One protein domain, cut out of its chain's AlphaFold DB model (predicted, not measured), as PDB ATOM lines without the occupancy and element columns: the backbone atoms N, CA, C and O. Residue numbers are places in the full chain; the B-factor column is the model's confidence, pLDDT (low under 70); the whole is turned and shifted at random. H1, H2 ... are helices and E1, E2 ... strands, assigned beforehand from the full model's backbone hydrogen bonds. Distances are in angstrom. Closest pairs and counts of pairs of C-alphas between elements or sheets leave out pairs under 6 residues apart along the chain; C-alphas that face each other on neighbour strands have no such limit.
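AT A GLANCE: This is residues 339 to 368 and 728 to 769 of the 811 residues of an uncharacterized protein of Anopheles stephensi (UniProt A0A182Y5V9). One longer helix, H3, forms the middle of a loose arrangement: the two-stranded hairpin E1 and E2 runs alongside it on one side, and H1 crosses it on the other. The short helix H2 lies near H1, while H4 follows H3 at its far end and turns off at a steep tilt. The printed part has 72 residues, with four named helices and two named strands in the order H1, H2, E1, E2, H3, H4; the sheet, in the order E1 - E2, is antiparallel, and the class is mixed, helices and strands. The whole is loose, with a radius of gyration of the C-alphas of 14.4 A and spans of 42 by 29 by 17 A.

HOW THE PARTS SIT: Start at the sheet, where E1, residues 728 to 732, and E2, residues 735 to 741, form a hairpin of antiparallel strands at 152 degrees. Look across it for N 730 and O 737, 2.8 A apart, and N 739 and O 728, also 2.8 A, both within hydrogen-bond range. Next find H3, residues 744 to 758: its closest C-alphas to E1 are those of Phe 758 and Val 732, 6.1 A apart. Its closest to E2 are those of Val 747 and Gly 741, 6.0 A apart. H1, residues 339 to 346, touches H3 at residues 749 to 753 of H3 alone; the closest C-alphas are those of Ala 339 and Val 749, 5.9 A apart. Their lines are about perpendicular, at 82 degrees. H2, residues 355 to 358, is close to H1 but not clearly touching, with the C-alphas of Ile 340 and Ile 357 closest at 5.7 A. H4, residues 761 to 769, is close to H3 but not clearly touching: the closest C-alphas, those of Tyr 757 and Phe 763, are 7.3 A apart. They run the same way at a steep tilt of 56 degrees. H1 and H4 are apart, and so are H2 and H3. In H1, H3 and H4 every O i to N i+4 pair is within hydrogen-bond range; H2 is too short for such a pair.

IN THESE COORDINATES: Find C-alpha 728 at (126.112, 149.581, 156.058), where E1 begins; it is 13.1 A long, and E2 is 20.0 A. From C-alpha 744 at (125.123, 149.380, 165.643), H3 runs 21.1 A. H1 spans 10.7 A, H2 4.9 A and H4 12.2 A, ending at C-alpha 769 at (131.960, 129.429, 136.983).

THE WHOLE: The two C-alphas farthest apart are those of Ser 363 and Met 769, at 42.4 A. Residues 369 to 727 are cut out, and C-alphas 368 and 728 stand 31.7 A apart across that cut, in the link from H2 to E1. Of the links printed whole, E1 to E2, E2 to H3 and H3 to H4 are tight, H1 to H2 is short, and none is long. The mean pLDDT of the printed part is 74.9; look for values under 70 at residues 358 to 368 and 760 to 769.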
ATOM      1  N   ALA A 339     130.365 135.496 163.520       87.38
ATOM      2  CA  ALA A 339     130.045 136.726 164.235       87.38
ATOM      3  C   ALA A 339     130.887 136.886 165.511       87.38
ATOM      4  O   ALA A 339     131.507 137.929 165.703       87.38
ATOM      5  N   ILE A 340     130.978 135.843 166.344       84.56
ATOM      6  CA  ILE A 340     131.792 135.840 167.571       84.56
ATOM      7  C   ILE A 340     133.270 136.093 167.252       84.56
ATOM      8  O   ILE A 340     133.916 136.895 167.928       84.56
ATOM      9  N   ILE A 341     133.805 135.461 166.203       85.12
ATOM     10  CA  ILE A 341     135.189 135.681 165.759       85.12
ATOM     11  C   ILE A 341     135.413 137.155 165.416       85.12
ATOM     12  O   ILE A 341     136.388 137.740 165.882       85.12
ATOM     13  N   LYS A 342     134.490 137.787 164.679       86.38
ATOM     14  CA  LYS A 342     134.597 139.212 164.327       86.38
ATOM     15  C   LYS A 342     134.466 140.136 165.529       86.38
ATOM     16  O   LYS A 342     135.212 141.107 165.626       86.38
ATOM     17  N   VAL A 343     133.597 139.816 166.483       85.88
ATOM     18  CA  VAL A 343     133.510 140.550 167.754       85.88
ATOM     19  C   VAL A 343     134.846 140.514 168.500       85.88
ATOM     20  O   VAL A 343     135.318 141.555 168.955       85.88
ATOM     21  N   LEU A 344     135.485 139.344 168.584       81.81
ATOM     22  CA  LEU A 344     136.771 139.163 169.261       81.81
ATOM     23  C   LEU A 344     137.935 139.841 168.527       81.81
ATOM     24  O   LEU A 344     138.734 140.539 169.153       81.81
ATOM     25  N   GLU A 345     138.021 139.654 167.211       83.06
ATOM     26  CA  GLU A 345     139.078 140.196 166.352       83.06
ATOM     27  C   GLU A 345     139.094 141.730 166.386       83.06
ATOM     28  O   GLU A 345     140.148 142.343 166.569       83.06
ATOM     29  N   TYR A 346     137.913 142.349 166.298       83.44
ATOM     30  CA  TYR A 346     137.754 143.804 166.273       83.44
ATOM     31  C   TYR A 346     137.493 144.419 167.653       83.44
ATOM     32  O   TYR A 346     137.381 145.640 167.757       83.44
ATOM     33  N   ARG A 347     137.436 143.600 168.715       83.69
ATOM     34  CA  ARG A 347     137.137 144.015 170.099       83.69
ATOM     35  C   ARG A 347     135.873 144.876 170.190       83.69
ATOM     36  O   ARG A 347     135.887 145.943 170.802       83.69
ATOM     37  N   LEU A 348     134.811 144.418 169.535       83.62
ATOM     38  CA  LEU A 348     133.529 145.116 169.501       83.62
ATOM     39  C   LEU A 348     132.850 145.088 170.872       83.62
ATOM     40  O   LEU A 348     133.106 144.202 171.693       83.62
ATOM     41  N   ASP A 349     131.987 146.070 171.117       81.31
ATOM     42  CA  ASP A 349     131.243 146.138 172.367       81.31
ATOM     43  C   ASP A 349     130.156 145.055 172.396       81.31
ATOM     44  O   ASP A 349     129.295 144.975 171.521       81.31
ATOM     45  N   ILE A 350     130.202 144.213 173.426       83.94
ATOM     46  CA  ILE A 350     129.287 143.085 173.599       83.94
ATOM     47  C   ILE A 350     128.007 143.456 174.348       83.94
ATOM     48  O   ILE A 350     127.071 142.661 174.358       83.94
ATOM     49  N   THR A 351     127.935 144.637 174.972       82.75
ATOM     50  CA  THR A 351     126.803 145.018 175.840       82.75
ATOM     51  C   THR A 351     125.471 145.116 175.097       82.75
ATOM     52  O   THR A 351     124.418 144.891 175.689       82.75
ATOM     53  N   SER A 352     125.518 145.427 173.800       79.56
ATOM     54  CA  SER A 352     124.354 145.603 172.925       79.56
ATOM     55  C   SER A 352     124.103 144.412 171.991       79.56
ATOM     56  O   SER A 352     123.162 144.441 171.195       79.56
ATOM     57  N   LEU A 353     124.924 143.359 172.077       83.12
ATOM     58  CA  LEU A 353     124.803 142.177 171.227       83.12
ATOM     59  C   LEU A 353     123.849 141.134 171.842       83.12
ATOM     60  O   LEU A 353     123.819 140.967 173.068       83.12
ATOM     61  N   PRO A 354     123.095 140.386 171.009       81.50
ATOM     62  CA  PRO A 354     122.245 139.287 171.466       81.50
ATOM     63  C   PRO A 354     123.016 138.284 172.321       81.50
ATOM     64  O   PRO A 354     124.205 138.070 172.086       81.50
ATOM     65  N   GLN A 355     122.333 137.637 173.270       76.56
ATOM     66  CA  GLN A 355     122.964 136.751 174.251       76.56
ATOM     67  C   GLN A 355     123.841 135.673 173.608       76.56
ATOM     68  O   GLN A 355     124.929 135.427 174.106       76.56
ATOM     69  N   ASP A 356     123.451 135.107 172.469       73.50
ATOM     70  CA  ASP A 356     124.229 134.066 171.780       73.50
ATOM     71  C   ASP A 356     125.586 134.556 171.242       73.50
ATOM     72  O   ASP A 356     126.513 133.766 171.089       73.50
ATOM     73  N   ILE A 357     125.720 135.859 170.975       75.62
ATOM     74  CA  ILE A 357     126.958 136.497 170.502       75.62
ATOM     75  C   ILE A 357     127.687 137.186 171.668       75.62
ATOM     76  O   ILE A 357     128.914 137.224 171.684       75.62
ATOM     77  N   SER A 358     126.956 137.725 172.653       63.44
ATOM     78  CA  SER A 358     127.514 138.440 173.812       63.44
ATOM     79  C   SER A 358     127.939 137.525 174.957       63.44
ATOM     80  O   SER A 358     128.897 137.849 175.662       63.44
ATOM     81  N   THR A 359     127.339 136.335 175.094       54.72
ATOM     82  CA  THR A 359     127.919 135.208 175.842       54.72
ATOM     83  C   THR A 359     129.042 134.577 175.034       54.72
ATOM     84  O   THR A 359     129.127 133.365 174.846       54.72
ATOM     85  N   VAL A 360     129.998 135.411 174.623       51.34
ATOM     86  CA  VAL A 360     131.369 134.953 174.486       51.34
ATOM     87  C   VAL A 360     131.744 134.441 175.865       51.34
ATOM     88  O   VAL A 360     132.132 135.195 176.762       51.34
ATOM     89  N   ASN A 361     131.558 133.145 176.076       42.06
ATOM     90  CA  ASN A 361     132.066 132.480 177.244       42.06
ATOM     91  C   ASN A 361     133.582 132.642 177.108       42.06
ATOM     92  O   ASN A 361     134.235 131.889 176.392       42.06
ATOM     93  N   MET A 362     134.158 133.660 177.762       39.72
ATOM     94  CA  MET A 362     135.607 133.918 177.802       39.72
ATOM     95  C   MET A 362     136.399 132.718 178.369       39.72
ATOM     96  O   MET A 362     137.617 132.778 178.520       39.72
ATOM     97  N   SER A 363     135.696 131.636 178.715       38.59
ATOM     98  CA  SER A 363     136.180 130.329 179.120       38.59
ATOM     99  C   SER A 363     136.325 129.303 177.978       38.59
ATOM    100  O   SER A 363     137.028 128.322 178.197       38.59
ATOM    101  N   GLN A 364     135.706 129.496 176.801       41.06
ATOM    102  CA  GLN A 364     135.729 128.551 175.662       41.06
ATOM    103  C   GLN A 364     136.698 128.943 174.537       41.06
ATOM    104  O   GLN A 364     137.154 128.084 173.787       41.06
ATOM    105  N   MET A 365     137.077 130.217 174.452       42.94
ATOM    106  CA  MET A 365     138.255 130.662 173.712       42.94
ATOM    107  C   MET A 365     139.181 131.294 174.734       42.94
ATOM    108  O   MET A 365     138.949 132.411 175.196       42.94
ATOM    109  N   GLY A 366     140.154 130.506 175.183       37.91
ATOM    110  CA  GLY A 366     141.125 130.883 176.191       37.91
ATOM    111  C   GLY A 366     141.648 132.279 175.918       37.91
ATOM    112  O   GLY A 366     142.158 132.581 174.838       37.91
ATOM    113  N   ARG A 367     141.521 133.141 176.929       33.16
ATOM    114  CA  ARG A 367     142.360 134.328 177.017       33.16
ATOM    115  C   ARG A 367     143.781 133.860 176.739       33.16
ATOM    116  O   ARG A 367     144.283 133.000 177.460       33.16
ATOM    117  N   ALA A 368     144.424 134.448 175.735       31.22
ATOM    118  CA  ALA A 368     145.868 134.514 175.720       31.22
ATOM    119  C   ALA A 368     146.263 135.161 177.051       31.22
ATOM    120  O   ALA A 368     146.209 136.385 177.210       31.22
ATOM    121  N   TYR A 728     124.859 149.866 156.742       88.25
ATOM    122  CA  TYR A 728     126.112 149.581 156.058       88.25
ATOM    123  C   TYR A 728     125.843 148.992 154.677       88.25
ATOM    124  O   TYR A 728     124.805 148.384 154.433       88.25
ATOM    125  N   THR A 729     126.787 149.183 153.761       87.62
ATOM    126  CA  THR A 729     126.746 148.583 152.424       87.62
ATOM    127  C   THR A 729     127.909 147.607 152.299       87.62
ATOM    128  O   THR A 729     129.030 147.945 152.684       87.62
ATOM    129  N   VAL A 730     127.626 146.418 151.774       87.06
ATOM    130  CA  VAL A 730     128.595 145.383 151.404       87.06
ATOM    131  C   VAL A 730     128.560 145.225 149.892       87.06
ATOM    132  O   VAL A 730     127.483 145.132 149.301       87.06
ATOM    133  N   ASN A 731     129.728 145.206 149.261       82.38
ATOM    134  CA  ASN A 731     129.834 145.063 147.814       82.38
ATOM    135  C   ASN A 731     129.958 143.573 147.464       82.38
ATOM    136  O   ASN A 731     130.761 142.860 148.061       82.38
ATOM    137  N   VAL A 732     129.182 143.109 146.487       82.50
ATOM    138  CA  VAL A 732     129.141 141.717 146.020       82.50
ATOM    139  C   VAL A 732     129.319 141.710 144.506       82.50
ATOM    140  O   VAL A 732     128.354 141.832 143.749       82.50
ATOM    141  N   GLY A 733     130.568 141.625 144.046       75.69
ATOM    142  CA  GLY A 733     130.892 141.789 142.627       75.69
ATOM    143  C   GLY A 733     130.433 143.158 142.108       75.69
ATOM    144  O   GLY A 733     130.932 144.188 142.554       75.69
ATOM    145  N   GLN A 734     129.469 143.170 141.183       75.00
ATOM    146  CA  GLN A 734     128.866 144.397 140.636       75.00
ATOM    147  C   GLN A 734     127.630 144.886 141.416       75.00
ATOM    148  O   GLN A 734     127.090 145.955 141.122       75.00
ATOM    149  N   HIS A 735     127.156 144.116 142.395       79.75
ATOM    150  CA  HIS A 735     125.966 144.426 143.183       79.75
ATOM    151  C   HIS A 735     126.331 144.972 144.566       79.75
ATOM    152  O   HIS A 735     127.423 144.741 145.075       79.75
ATOM    153  N   ASN A 736     125.390 145.679 145.197       84.12
ATOM    154  CA  ASN A 736     125.553 146.230 146.541       84.12
ATOM    155  C   ASN A 736     124.430 145.728 147.446       84.12
ATOM    156  O   ASN A 736     123.251 145.925 147.145       84.12
ATOM    157  N   LEU A 737     124.795 145.129 148.575       86.44
ATOM    158  CA  LEU A 737     123.876 144.669 149.604       86.44
ATOM    159  C   LEU A 737     123.831 145.699 150.734       86.44
ATOM    160  O   LEU A 737     124.855 146.041 151.324       86.44
ATOM    161  N   LYS A 738     122.643 146.236 151.018       88.75
ATOM    162  CA  LYS A 738     122.425 147.188 152.114       88.75
ATOM    163  C   LYS A 738     121.967 146.421 153.348       88.75
ATOM    164  O   LYS A 738     120.926 145.776 153.314       88.75
ATOM    165  N   ILE A 739     122.738 146.522 154.420       90.69
ATOM    166  CA  ILE A 739     122.431 145.966 155.735       90.69
ATOM    167  C   ILE A 739     121.885 147.110 156.577       90.69
ATOM    168  O   ILE A 739     122.544 148.146 156.691       90.69
ATOM    169  N   THR A 740     120.704 146.931 157.154       89.94
ATOM    170  CA  THR A 740     120.129 147.879 158.108       89.94
ATOM    171  C   THR A 740     119.728 147.178 159.401       89.94
ATOM    172  O   THR A 740     119.493 145.969 159.407       89.94
ATOM    173  N   GLY A 741     119.715 147.910 160.511       87.19
ATOM    174  CA  GLY A 741     119.302 147.384 161.811       87.19
ATOM    175  C   GLY A 741     119.390 148.428 162.918       87.19
ATOM    176  O   GLY A 741     120.003 149.477 162.752       87.19
ATOM    177  N   ASP A 742     118.781 148.141 164.058       85.75
ATOM    178  CA  ASP A 742     118.672 149.031 165.221       85.75
ATOM    179  C   ASP A 742     119.848 148.916 166.212       85.75
ATOM    180  O   ASP A 742     120.043 149.787 167.058       85.75
ATOM    181  N   CYS A 743     120.682 147.879 166.084       86.06
ATOM    182  CA  CYS A 743     121.890 147.683 166.885       86.06
ATOM    183  C   CYS A 743     123.164 147.923 166.060       86.06
ATOM    184  O   CYS A 743     123.509 147.128 165.185       86.06
ATOM    185  N   LEU A 744     123.905 148.995 166.371       86.62
ATOM    186  CA  LEU A 744     125.123 149.380 165.643       86.62
ATOM    187  C   LEU A 744     126.139 148.243 165.573       86.62
ATOM    188  O   LEU A 744     126.662 147.951 164.498       86.62
ATOM    189  N   GLU A 745     126.427 147.619 166.714       86.25
ATOM    190  CA  GLU A 745     127.443 146.575 166.799       86.25
ATOM    191  C   GLU A 745     127.012 145.328 166.026       86.25
ATOM    192  O   GLU A 745     127.827 144.744 165.318       86.25
ATOM    193  N   LEU A 746     125.724 144.977 166.030       87.19
ATOM    194  CA  LEU A 746     125.225 143.849 165.245       87.19
ATOM    195  C   LEU A 746     125.297 144.116 163.734       87.19
ATOM    196  O   LEU A 746     125.733 143.245 162.981       87.19
ATOM    197  N   VAL A 747     124.933 145.321 163.277       89.56
ATOM    198  CA  VAL A 747     125.040 145.691 161.851       89.56
ATOM    199  C   VAL A 747     126.516 145.753 161.422       89.56
ATOM    200  O   VAL A 747     126.850 145.311 160.322       89.56
ATOM    201  N   LYS A 748     127.426 146.221 162.291       89.06
ATOM    202  CA  LYS A 748     128.880 146.150 162.057       89.06
ATOM    203  C   LYS A 748     129.368 144.708 161.938       89.06
ATOM    204  O   LYS A 748     130.087 144.402 160.990       89.06
ATOM    205  N   VAL A 749     128.975 143.826 162.858       89.56
ATOM    206  CA  VAL A 749     129.333 142.398 162.822       89.56
ATOM    207  C   VAL A 749     128.835 141.754 161.532       89.56
ATOM    208  O   VAL A 749     129.616 141.113 160.833       89.56
ATOM    209  N   ALA A 750     127.569 141.976 161.168       89.31
ATOM    210  CA  ALA A 750     126.990 141.456 159.933       89.31
ATOM    211  C   ALA A 750     127.758 141.938 158.695       89.31
ATOM    212  O   ALA A 750     128.061 141.137 157.812       89.31
ATOM    213  N   LYS A 751     128.137 143.223 158.652       91.00
ATOM    214  CA  LYS A 751     128.976 143.773 157.582       91.00
ATOM    215  C   LYS A 751     130.322 143.053 157.497       91.00
ATOM    216  O   LYS A 751     130.687 142.610 156.417       91.00
ATOM    217  N   LEU A 752     131.035 142.914 158.617       89.75
ATOM    218  CA  LEU A 752     132.354 142.272 158.660       89.75
ATOM    219  C   LEU A 752     132.301 140.806 158.214       89.75
ATOM    220  O   LEU A 752     133.165 140.361 157.466       89.75
ATOM    221  N   VAL A 753     131.281 140.058 158.648       87.88
ATOM    222  CA  VAL A 753     131.091 138.656 158.242       87.88
ATOM    223  C   VAL A 753     130.803 138.551 156.743       87.88
ATOM    224  O   VAL A 753     131.357 137.684 156.070       87.88
ATOM    225  N   LEU A 754     129.951 139.428 156.205       87.62
ATOM    226  CA  LEU A 754     129.583 139.403 154.789       87.62
ATOM    227  C   LEU A 754     130.719 139.883 153.878       87.62
ATOM    228  O   LEU A 754     130.932 139.274 152.833       87.62
ATOM    229  N   ASP A 755     131.475 140.911 154.272       86.00
ATOM    230  CA  ASP A 755     132.663 141.357 153.532       86.00
ATOM    231  C   ASP A 755     133.671 140.207 153.373       86.00
ATOM    232  O   ASP A 755     134.129 139.939 152.262       86.00
ATOM    233  N   ASP A 756     133.970 139.479 154.455       82.81
ATOM    234  CA  ASP A 756     134.856 138.308 154.424       82.81
ATOM    235  C   ASP A 756     134.285 137.170 153.570       82.81
ATOM    236  O   ASP A 756     135.026 136.495 152.849       82.81
ATOM    237  N   TYR A 757     132.967 136.956 153.633       81.81
ATOM    238  CA  TYR A 757     132.295 135.923 152.854       81.81
ATOM    239  C   TYR A 757     132.419 136.163 151.350       81.81
ATOM    240  O   TYR A 757     132.865 135.281 150.610       81.81
ATOM    241  N   PHE A 758     132.084 137.369 150.899       82.06
ATOM    242  CA  PHE A 758     132.106 137.724 149.481       82.06
ATOM    243  C   PHE A 758     133.510 138.010 148.942       82.06
ATOM    244  O   PHE A 758     133.724 137.913 147.736       82.06
ATOM    245  N   SER A 759     134.482 138.294 149.812       75.25
ATOM    246  CA  SER A 759     135.896 138.419 149.426       75.25
ATOM    247  C   SER A 759     136.612 137.069 149.310       75.25
ATOM    248  O   SER A 759     137.791 137.020 148.960       75.25
ATOM    249  N   SER A 760     135.941 135.962 149.632       68.56
ATOM    250  CA  SER A 760     136.571 134.649 149.637       68.56
ATOM    251  C   SER A 760     136.827 134.092 148.238       68.56
ATOM    252  O   SER A 760     135.979 134.165 147.351       68.56
ATOM    253  N   ASN A 761     137.979 133.438 148.062       60.72
ATOM    254  CA  ASN A 761     138.329 132.764 146.806       60.72
ATOM    255  C   ASN A 761     137.299 131.694 146.405       60.72
ATOM    256  O   ASN A 761     137.114 131.441 145.220       60.72
ATOM    257  N   GLU A 762     136.629 131.070 147.379       64.44
ATOM    258  CA  GLU A 762     135.577 130.074 147.147       64.44
ATOM    259  C   GLU A 762     134.343 130.716 146.493       64.44
ATOM    260  O   GLU A 762     133.829 130.200 145.498       64.44
ATOM    261  N   PHE A 763     133.919 131.885 146.987       65.88
ATOM    262  CA  PHE A 763     132.842 132.657 146.376       65.88
ATOM    263  C   PHE A 763     133.241 133.176 144.989       65.88
ATOM    264  O   PHE A 763     132.506 132.958 144.028       65.88
ATOM    265  N   LEU A 764     134.422 133.784 144.851       65.69
ATOM    266  CA  LEU A 764     134.895 134.317 143.568       65.69
ATOM    267  C   LEU A 764     134.989 133.225 142.492       65.69
ATOM    268  O   LEU A 764     134.468 133.403 141.394       65.69
ATOM    269  N   ALA A 765     135.524 132.048 142.836       60.25
ATOM    270  CA  ALA A 765     135.573 130.908 141.923       60.25
ATOM    271  C   ALA A 765     134.175 130.401 141.517       60.25
ATOM    272  O   ALA A 765     134.000 129.912 140.402       60.25
ATOM    273  N   SER A 766     133.171 130.510 142.394       63.66
ATOM    274  CA  SER A 766     131.785 130.143 142.064       63.66
ATOM    275  C   SER A 766     131.115 131.144 141.116       63.66
ATOM    276  O   SER A 766     130.366 130.741 140.225       63.66
ATOM    277  N   VAL A 767     131.425 132.436 141.256       61.66
ATOM    278  CA  VAL A 767     130.915 133.501 140.380       61.66
ATOM    279  C   VAL A 767     131.531 133.388 138.984       61.66
ATOM    280  O   VAL A 767     130.801 133.478 138.001       61.66
ATOM    281  N   ASP A 768     132.832 133.099 138.893       56.03
ATOM    282  CA  ASP A 768     133.531 132.889 137.617       56.03
ATOM    283  C   ASP A 768     133.047 131.633 136.870       56.03
ATOM    284  O   ASP A 768     133.048 131.587 135.641       56.03
ATOM    285  N   MET A 769     132.582 130.610 137.595       49.78
ATOM    286  CA  MET A 769     131.960 129.429 136.983       49.78
ATOM    287  C   MET A 769     130.552 129.738 136.451       49.78
ATOM    288  O   MET A 769     130.188 129.248 135.383       49.78
TER     289      MET A 769